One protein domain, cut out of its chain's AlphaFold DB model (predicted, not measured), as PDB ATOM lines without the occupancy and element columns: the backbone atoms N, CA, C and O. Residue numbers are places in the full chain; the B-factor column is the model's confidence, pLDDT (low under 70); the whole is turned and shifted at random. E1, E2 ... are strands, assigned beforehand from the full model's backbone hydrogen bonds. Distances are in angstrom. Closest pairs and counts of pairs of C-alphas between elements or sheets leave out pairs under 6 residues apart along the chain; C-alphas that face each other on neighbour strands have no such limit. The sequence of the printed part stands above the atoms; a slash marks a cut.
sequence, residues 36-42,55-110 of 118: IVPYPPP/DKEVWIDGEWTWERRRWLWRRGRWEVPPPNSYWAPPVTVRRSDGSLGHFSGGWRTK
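What this domain is: This is residues 36 to 42 and 55 to 110 of the 118 residues of an uncharacterized protein of Polyangium spumosum (UniProt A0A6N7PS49). Two long, thin ribbons of paired strands, each with a bend along its length, run side by side with few backbone contacts between them. E1 and E2 pair back along E4 and E3 in the first ribbon, E5 and E6 along E8 and E7 in the second; residues 80 to 84 join the ribbons at one end, and residues 36 to 42 run from beside E7 towards the first ribbon near the other end. The printed part has 63 residues with no named helix and eight strands, E1 to E8 in order, forming four antiparallel sheets of two strands, E1 - E4, E2 - E3, E5 - E8 and E6 - E7; the class is all strand. The whole is loose, with a radius of gyration of the C-alphas of 13.6 A, and elongated, spanning 43 by 25 by 16 A.

How they stand to each other: Residues 36 to 37 pair in antiparallel fashion with residues 100 to 101 of E7, residues 100 to 103. E1, residues 58 to 60, runs on into E2, residues 63 to 67, at 51 degrees. E2 forms a hairpin with E3, residues 70 to 74, antiparallel at 140 degrees; N 65 and O 72 are within hydrogen-bond range at 2.9 A. E3 runs on into E4, residues 77 to 79, at 68 degrees. E4 is antiparallel to E1 at 135 degrees, with N 58 and O 79 at 2.8 A. E5, residues 85 to 88, runs on into E6, residues 91 to 94, at 48 degrees. E6 and E7 form a hairpin, antiparallel at 156 degrees, with N 93 and O 101 at 2.8 A. E7 runs on into E8, residues 106 to 109, at 61 degrees. E8 is antiparallel to E5 at 144 degrees, with N 108 and O 86 at 2.8 A. The closest C-alphas of E2 and E7, those of Trp 66 and His 102, are 7.6 A apart. Among the pairs that are apart are E1 and E5, E3 and E7, and E4 and E8.

Where its parts are: E1 begins at C-alpha 58, (181.363, 149.004, 172.185), and measures 6.4 A from first to last C-alpha; E4 measures 6.3 A. E2 measures 12.1 A and E3 12.5 A, the latter from C-alpha 70 at (158.721, 133.359, 171.964). E5 measures 9.5 A, E6 and E7 10.1 A each. E8 measures 10.2 A and ends at C-alpha 109, (169.551, 159.079, 176.801).

The domain as a whole: The two C-alphas farthest apart, those of Asp 55 and Asp 97, are 45.0 A apart. Residues 43 to 54 are not printed; C-alphas 42 and 55 are 32.6 A apart across this cut. The seven links from E1 to E8 are tight. The mean pLDDT of the printed part is 97.0, and no printed residue is under 70 in this predicted model.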
ATOM      1  N   ILE A  36     154.867 141.446 179.791       97.81
ATOM      2  CA  ILE A  36     154.582 140.233 180.563       97.81
ATOM      3  C   ILE A  36     154.841 138.996 179.701       97.81
ATOM      4  O   ILE A  36     154.282 138.848 178.612       97.81
ATOM      5  N   VAL A  37     155.685 138.101 180.212       98.38
ATOM      6  CA  VAL A  37     156.078 136.851 179.557       98.38
ATOM      7  C   VAL A  37     155.614 135.642 180.380       98.38
ATOM      8  O   VAL A  37     155.620 135.692 181.609       98.38
ATOM      9  N   PRO A  38     155.199 134.537 179.737       97.75
ATOM     10  CA  PRO A  38     154.673 133.368 180.445       97.75
ATOM     11  C   PRO A  38     155.756 132.458 181.049       97.75
ATOM     12  O   PRO A  38     155.448 131.646 181.916       97.75
ATOM     13  N   TYR A  39     157.010 132.561 180.601       97.31
ATOM     14  CA  TYR A  39     158.133 131.746 181.074       97.31
ATOM     15  C   TYR A  39     159.465 132.497 180.891       97.31
ATOM     16  O   TYR A  39     159.558 133.355 180.008       97.31
ATOM     17  N   PRO A  40     160.493 132.212 181.715       97.00
ATOM     18  CA  PRO A  40     161.776 132.911 181.643       97.00
ATOM     19  C   PRO A  40     162.527 132.605 180.336       97.00
ATOM     20  O   PRO A  40     162.248 131.585 179.694       97.00
ATOM     21  N   PRO A  41     163.483 133.462 179.932       97.50
ATOM     22  CA  PRO A  41     164.365 133.153 178.816       97.50
ATOM     23  C   PRO A  41     165.223 131.917 179.123       97.50
ATOM     24  O   PRO A  41     165.514 131.646 180.293       97.50
ATOM     25  N   PRO A  42     165.659 131.165 178.098       97.38
ATOM     26  CA  PRO A  42     166.670 130.131 178.278       97.38
ATOM     27  C   PRO A  42     167.994 130.713 178.792       97.38
ATOM     28  O   PRO A  42     168.191 131.929 178.832       97.38
ATOM     29  N   ASP A  55     187.478 152.289 166.551       94.12
ATOM     30  CA  ASP A  55     187.801 152.715 167.922       94.12
ATOM     31  C   ASP A  55     186.625 153.300 168.715       94.12
ATOM     32  O   ASP A  55     186.776 153.633 169.896       94.12
ATOM     33  N   LYS A  56     185.442 153.412 168.105       96.19
ATOM     34  CA  LYS A  56     184.268 154.070 168.709       96.19
ATOM     35  C   LYS A  56     183.207 153.081 169.183       96.19
ATOM     36  O   LYS A  56     182.321 153.450 169.944       96.19
ATOM     37  N   GLU A  57     183.292 151.837 168.735       97.44
ATOM     38  CA  GLU A  57     182.290 150.806 168.945       97.44
ATOM     39  C   GLU A  57     182.461 150.136 170.305       97.44
ATOM     40  O   GLU A  57     183.571 149.786 170.691       97.44
ATOM     41  N   VAL A  58     181.375 149.879 171.012       97.88
ATOM     42  CA  VAL A  58     181.363 149.004 172.185       97.88
ATOM     43  C   VAL A  58     180.692 147.688 171.825       97.88
ATOM     44  O   VAL A  58     179.869 147.624 170.907       97.88
ATOM     45  N   TRP A  59     181.066 146.627 172.524       97.75
ATOM     46  CA  TRP A  59     180.432 145.333 172.365       97.75
ATOM     47  C   TRP A  59     179.142 145.286 173.177       97.75
ATOM     48  O   TRP A  59     179.155 145.492 174.391       97.75
ATOM     49  N   ILE A  60     178.034 145.002 172.501       98.06
ATOM     50  CA  ILE A  60     176.770 144.650 173.137       98.06
ATOM     51  C   ILE A  60     176.648 143.135 173.094       98.06
ATOM     52  O   ILE A  60     176.615 142.552 172.006       98.06
ATOM     53  N   ASP A  61     176.565 142.514 174.268       96.56
ATOM     54  CA  ASP A  61     176.384 141.071 174.383       96.56
ATOM     55  C   ASP A  61     175.101 140.595 173.695       96.56
ATOM     56  O   ASP A  61     174.119 141.331 173.544       96.56
ATOM     57  N   GLY A  62     175.123 139.332 173.271       96.81
ATOM     58  CA  GLY A  62     173.936 138.680 172.747       96.81
ATOM     59  C   GLY A  62     172.831 138.625 173.798       96.81
ATOM     60  O   GLY A  62     173.075 138.455 174.995       96.81
ATOM     61  N   GLU A  63     171.598 138.779 173.340       97.81
ATOM     62  CA  GLU A  63     170.441 138.956 174.202       97.81
ATOM     63  C   GLU A  63     169.254 138.120 173.750       97.81
ATOM     64  O   GLU A  63     169.020 137.891 172.561       97.81
ATOM     65  N   TRP A  64     168.460 137.688 174.725       98.06
ATOM     66  CA  TRP A  64     167.137 137.157 174.455       98.06
ATOM     67  C   TRP A  64     166.160 138.310 174.253       98.06
ATOM     68  O   TRP A  64     165.976 139.127 175.153       98.06
ATOM     69  N   THR A  65     165.506 138.337 173.096       97.44
ATOM     70  CA  THR A  65     164.385 139.230 172.804       97.44
ATOM     71  C   THR A  65     163.076 138.451 172.882       97.44
ATOM     72  O   THR A  65     162.998 137.274 172.511       97.44
ATOM     73  N   TRP A  66     162.025 139.096 173.390       97.50
ATOM     74  CA  TRP A  66     160.679 138.533 173.371       97.50
ATOM     75  C   TRP A  66     159.920 139.017 172.136       97.50
ATOM     76  O   TRP A  66     159.413 140.136 172.091       97.50
ATOM     77  N   GLU A  67     159.819 138.161 171.123       94.94
ATOM     78  CA  GLU A  67     159.210 138.496 169.836       94.94
ATOM     79  C   GLU A  67     158.287 137.374 169.373       94.94
ATOM     80  O   GLU A  67     158.585 136.191 169.528       94.94
ATOM     81  N   ARG A  68     157.144 137.721 168.768       94.44
ATOM     82  CA  ARG A  68     156.190 136.728 168.226       94.44
ATOM     83  C   ARG A  68     155.831 135.632 169.249       94.44
ATOM     84  O   ARG A  68     155.696 134.462 168.889       94.44
ATOM     85  N   ARG A  69     155.678 136.035 170.519       95.81
ATOM     86  CA  ARG A  69     155.330 135.184 171.677       95.81
ATOM     87  C   ARG A  69     156.346 134.068 171.973       95.81
ATOM     88  O   ARG A  69     155.962 133.005 172.457       95.81
ATOM     89  N   ARG A  70     157.625 134.286 171.663       97.56
ATOM     90  CA  ARG A  70     158.721 133.359 171.964       97.56
ATOM     91  C   ARG A  70     160.032 134.103 172.206       97.56
ATOM     92  O   ARG A  70     160.193 135.246 171.783       97.56
ATOM     93  N   TRP A  71     160.981 133.413 172.827       98.31
ATOM     94  CA  TRP A  71     162.355 133.893 172.951       98.31
ATOM     95  C   TRP A  71     163.113 133.713 171.641       98.31
ATOM     96  O   TRP A  71     163.193 132.604 171.107       98.31
ATOM     97  N   LEU A  72     163.688 134.801 171.141       97.81
ATOM     98  CA  LEU A  72     164.618 134.796 170.021       97.81
ATOM     99  C   LEU A  72     165.982 135.278 170.500       97.81
ATOM    100  O   LEU A  72     166.087 136.242 171.249       97.81
ATOM    101  N   TRP A  73     167.031 134.567 170.097       97.50
ATOM    102  CA  TRP A  73     168.393 134.971 170.414       97.50
ATOM    103  C   TRP A  73     168.865 135.976 169.375       97.50
ATOM    104  O   TRP A  73     168.998 135.640 168.193       97.50
ATOM    105  N   ARG A  74     169.146 137.192 169.822       97.44
ATOM    106  CA  ARG A  74     169.812 138.210 169.032       97.44
ATOM    107  C   ARG A  74     171.298 138.154 169.352       97.44
ATOM    108  O   ARG A  74     171.688 138.298 170.504       97.44
ATOM    109  N   ARG A  75     172.119 137.924 168.325       97.94
ATOM    110  CA  ARG A  75     173.574 137.853 168.488       97.94
ATOM    111  C   ARG A  75     174.152 139.166 169.002       97.94
ATOM    112  O   ARG A  75     173.612 140.240 168.707       97.94
ATOM    113  N   GLY A  76     175.262 139.052 169.722       97.62
ATOM    114  CA  GLY A  76     176.050 140.197 170.133       97.62
ATOM    115  C   GLY A  76     176.597 140.942 168.921       97.62
ATOM    116  O   GLY A  76     176.698 140.401 167.813       97.62
ATOM    117  N   ARG A  77     176.885 142.226 169.108       98.19
ATOM    118  CA  ARG A  77     177.293 143.103 168.011       98.19
ATOM    119  C   ARG A  77     178.086 144.302 168.508       98.19
ATOM    120  O   ARG A  77     177.920 144.760 169.635       98.19
ATOM    121  N   TRP A  78     178.902 144.833 167.611       98.25
ATOM    122  CA  TRP A  78     179.569 146.112 167.788       98.25
ATOM    123  C   TRP A  78     178.603 147.250 167.461       98.25
ATOM    124  O   TRP A  78     178.018 147.263 166.378       98.25
ATOM    125  N   GLU A  79     178.442 148.202 168.376       98.19
ATOM    126  CA  GLU A  79     177.642 149.409 168.150       98.19
ATOM    127  C   GLU A  79     178.405 150.655 168.577       98.19
ATOM    128  O   GLU A  79     179.107 150.644 169.583       98.19
ATOM    129  N   VAL A  80     178.237 151.757 167.845       98.12
ATOM    130  CA  VAL A  80     178.687 153.074 168.307       98.12
ATOM    131  C   VAL A  80     177.647 153.607 169.299       98.12
ATOM    132  O   VAL A  80     176.494 153.782 168.895       98.12
ATOM    133  N   PRO A  81     178.012 153.880 170.567       97.62
ATOM    134  CA  PRO A  81     177.082 154.455 171.529       97.62
ATOM    135  C   PRO A  81     176.516 155.784 171.015       97.62
ATOM    136  O   PRO A  81     177.291 156.656 170.603       97.62
ATOM    137  N   PRO A  82     175.191 155.994 171.068       97.44
ATOM    138  CA  PRO A  82     174.625 157.313 170.850       97.44
ATOM    139  C   PRO A  82     175.220 158.339 171.834       97.44
ATOM    140  O   PRO A  82     175.549 157.985 172.973       97.44
ATOM    141  N   PRO A  83     175.341 159.621 171.449       95.62
ATOM    142  CA  PRO A  83     175.814 160.658 172.359       95.62
ATOM    143  C   PRO A  83     174.966 160.730 173.634       95.62
ATOM    144  O   PRO A  83     173.744 160.613 173.578       95.62
ATOM    145  N   ASN A  84     175.617 160.968 174.778       95.25
ATOM    146  CA  ASN A  84     174.957 161.129 176.079       95.25
ATOM    147  C   ASN A  84     173.992 159.975 176.428       95.25
ATOM    148  O   ASN A  84     172.875 160.204 176.894       95.25
ATOM    149  N   SER A  85     174.406 158.729 176.188       96.94
ATOM    150  CA  SER A  85     173.568 157.552 176.418       96.94
ATOM    151  C   SER A  85     174.217 156.514 177.334       96.94
ATOM    152  O   SER A  85     175.415 156.571 177.614       96.94
ATOM    153  N   TYR A  86     173.399 155.586 177.818       97.56
ATOM    154  CA  TYR A  86     173.806 154.340 178.461       97.56
ATOM    155  C   TYR A  86     173.004 153.178 177.862       97.56
ATOM    156  O   TYR A  86     171.927 153.379 177.292       97.56
ATOM    157  N   TRP A  87     173.515 151.958 177.986       97.94
ATOM    158  CA  TRP A  87     172.813 150.740 177.602       97.94
ATOM    159  C   TRP A  87     172.021 150.197 178.794       97.94
ATOM    160  O   TRP A  87     172.590 149.874 179.839       97.94
ATOM    161  N   ALA A  88     170.704 150.085 178.648       97.88
ATOM    162  CA  ALA A  88     169.867 149.341 179.580       97.88
ATOM    163  C   ALA A  88     169.831 147.875 179.115       97.88
ATOM    164  O   ALA A  88     169.323 147.617 178.024       97.88
ATOM    165  N   PRO A  89     170.387 146.913 179.873       97.19
ATOM    166  CA  PRO A  89     170.503 145.530 179.426       97.19
ATOM    167  C   PRO A  89     169.147 144.819 179.450       97.19
ATOM    168  O   PRO A  89     168.277 145.181 180.247       97.19
ATOM    169  N   PRO A  90     168.955 143.770 178.635       97.12
ATOM    170  CA  PRO A  90     167.767 142.934 178.732       97.12
ATOM    171  C   PRO A  90     167.670 142.344 180.143       97.12
ATOM    172  O   PRO A  90     168.629 141.763 180.655       97.12
ATOM    173  N   VAL A  91     166.514 142.464 180.793       96.88
ATOM    174  CA  VAL A  91     166.327 141.904 182.137       96.88
ATOM    175  C   VAL A  91     164.939 141.314 182.289       96.88
ATOM    176  O   VAL A  91     163.939 141.884 181.861       96.88
ATOM    177  N   THR A  92     164.883 140.138 182.908       97.38
ATOM    178  CA  THR A  92     163.625 139.509 183.302       97.38
ATOM    179  C   THR A  92     163.494 139.621 184.812       97.38
ATOM    180  O   THR A  92     164.364 139.162 185.547       97.38
ATOM    181  N   VAL A  93     162.416 140.247 185.273       96.62
ATOM    182  CA  VAL A  93     162.130 140.486 186.688       96.62
ATOM    183  C   VAL A  93     160.848 139.772 187.087       96.62
ATOM    184  O   VAL A  93     159.882 139.718 186.325       96.62
ATOM    185  N   ARG A  94     160.813 139.236 188.306       97.12
ATOM    186  CA  ARG A  94     159.576 138.733 188.903       97.12
ATOM    187  C   ARG A  94     158.878 139.867 189.642       97.12
ATOM    188  O   ARG A  94     159.491 140.536 190.469       97.12
ATOM    189  N   ARG A  95     157.613 140.103 189.307       95.44
ATOM    190  CA  ARG A  95     156.787 141.161 189.898       95.44
ATOM    191  C   ARG A  95     156.115 140.666 191.181       95.44
ATOM    192  O   ARG A  95     156.070 139.465 191.446       95.44
ATOM    193  N   SER A  96     155.589 141.598 191.974       95.69
ATOM    194  CA  SER A  96     154.910 141.303 193.245       95.69
ATOM    195  C   SER A  96     153.656 140.441 193.083       95.69
ATOM    196  O   SER A  96     153.342 139.654 193.967       95.69
ATOM    197  N   ASP A  97     152.974 140.539 191.941       96.00
ATOM    198  CA  ASP A  97     151.821 139.708 191.570       96.00
ATOM    199  C   ASP A  97     152.210 138.294 191.084       96.00
ATOM    200  O   ASP A  97     151.353 137.502 190.696       96.00
ATOM    201  N   GLY A  98     153.506 137.965 191.084       95.88
ATOM    202  CA  GLY A  98     154.037 136.683 190.627       95.88
ATOM    203  C   GLY A  98     154.225 136.569 189.113       95.88
ATOM    204  O   GLY A  98     154.795 135.572 188.659       95.88
ATOM    205  N   SER A  99     153.815 137.562 188.322       97.88
ATOM    206  CA  SER A  99     154.074 137.578 186.880       97.88
ATOM    207  C   SER A  99     155.559 137.819 186.572       97.88
ATOM    208  O   SER A  99     156.312 138.386 187.374       97.88
ATOM    209  N   LEU A 100     156.010 137.356 185.402       98.06
ATOM    210  CA  LEU A 100     157.348 137.643 184.885       98.06
ATOM    211  C   LEU A 100     157.260 138.808 183.902       98.06
ATOM    212  O   LEU A 100     156.546 138.734 182.905       98.06
ATOM    213  N   GLY A 101     157.995 139.877 184.183       98.12
ATOM    214  CA  GLY A 101     158.174 140.998 183.272       98.12
ATOM    215  C   GLY A 101     159.528 140.914 182.580       98.12
ATOM    216  O   GLY A 101     160.534 140.671 183.240       98.12
ATOM    217  N   HIS A 102     159.566 141.151 181.276       98.19
ATOM    218  CA  HIS A 102     160.789 141.279 180.496       98.19
ATOM    219  C   HIS A 102     160.945 142.705 179.965       98.19
ATOM    220  O   HIS A 102     160.031 143.253 179.347       98.19
ATOM    221  N   PHE A 103     162.118 143.284 180.187       97.75
ATOM    222  CA  PHE A 103     162.570 144.502 179.536       97.75
ATOM    223  C   PHE A 103     163.574 144.131 178.449       97.75
ATOM    224  O   PHE A 103     164.544 143.423 178.730       97.75
ATOM    225  N   SER A 104     163.349 144.617 177.231       96.06
ATOM    226  CA  SER A 104     164.296 144.460 176.126       96.06
ATOM    227  C   SER A 104     165.509 145.363 176.325       96.06
ATOM    228  O   SER A 104     165.367 146.483 176.816       96.06
ATOM    229  N   GLY A 105     166.687 144.906 175.898       96.75
ATOM    230  CA  GLY A 105     167.879 145.743 175.897       96.75
ATOM    231  C   GLY A 105     167.750 146.937 174.947       96.75
ATOM    232  O   GLY A 105     167.090 146.850 173.907       96.75
ATOM    233  N   GLY A 106     168.363 148.067 175.297       97.00
ATOM    234  CA  GLY A 106     168.322 149.258 174.451       97.00
ATOM    235  C   GLY A 106     169.149 150.436 174.957       97.00
ATOM    236  O   GLY A 106     169.381 150.585 176.156       97.00
ATOM    237  N   TRP A 107     169.543 151.316 174.034       97.25
ATOM    238  CA  TRP A 107     170.176 152.597 174.354       97.25
ATOM    239  C   TRP A 107     169.174 153.591 174.934       97.25
ATOM    240  O   TRP A 107     168.071 153.740 174.406       97.25
ATOM    241  N   ARG A 108     169.583 154.313 175.979       95.38
ATOM    242  CA  ARG A 108     168.788 155.347 176.654       95.38
ATOM    243  C   ARG A 108     169.586 156.623 176.828       95.38
ATOM    244  O   ARG A 108     170.755 156.578 177.194       95.38
ATOM    245  N   THR A 109     168.943 157.761 176.602       93.81
ATOM    246  CA  THR A 109     169.551 159.079 176.801       93.81
ATOM    247  C   THR A 109     169.618 159.414 178.288       93.81
ATOM    248  O   THR A 109     168.623 159.313 179.009       93.81
ATOM    249  N   LYS A 110     170.781 159.864 178.758       91.12
ATOM    250  CA  LYS A 110     170.957 160.370 180.123       91.12
ATOM    251  C   LYS A 110     170.175 161.672 180.292       91.12
ATOM    252  O   LYS A 110     170.280 162.569 179.460       91.12
TER     253      LYS A 110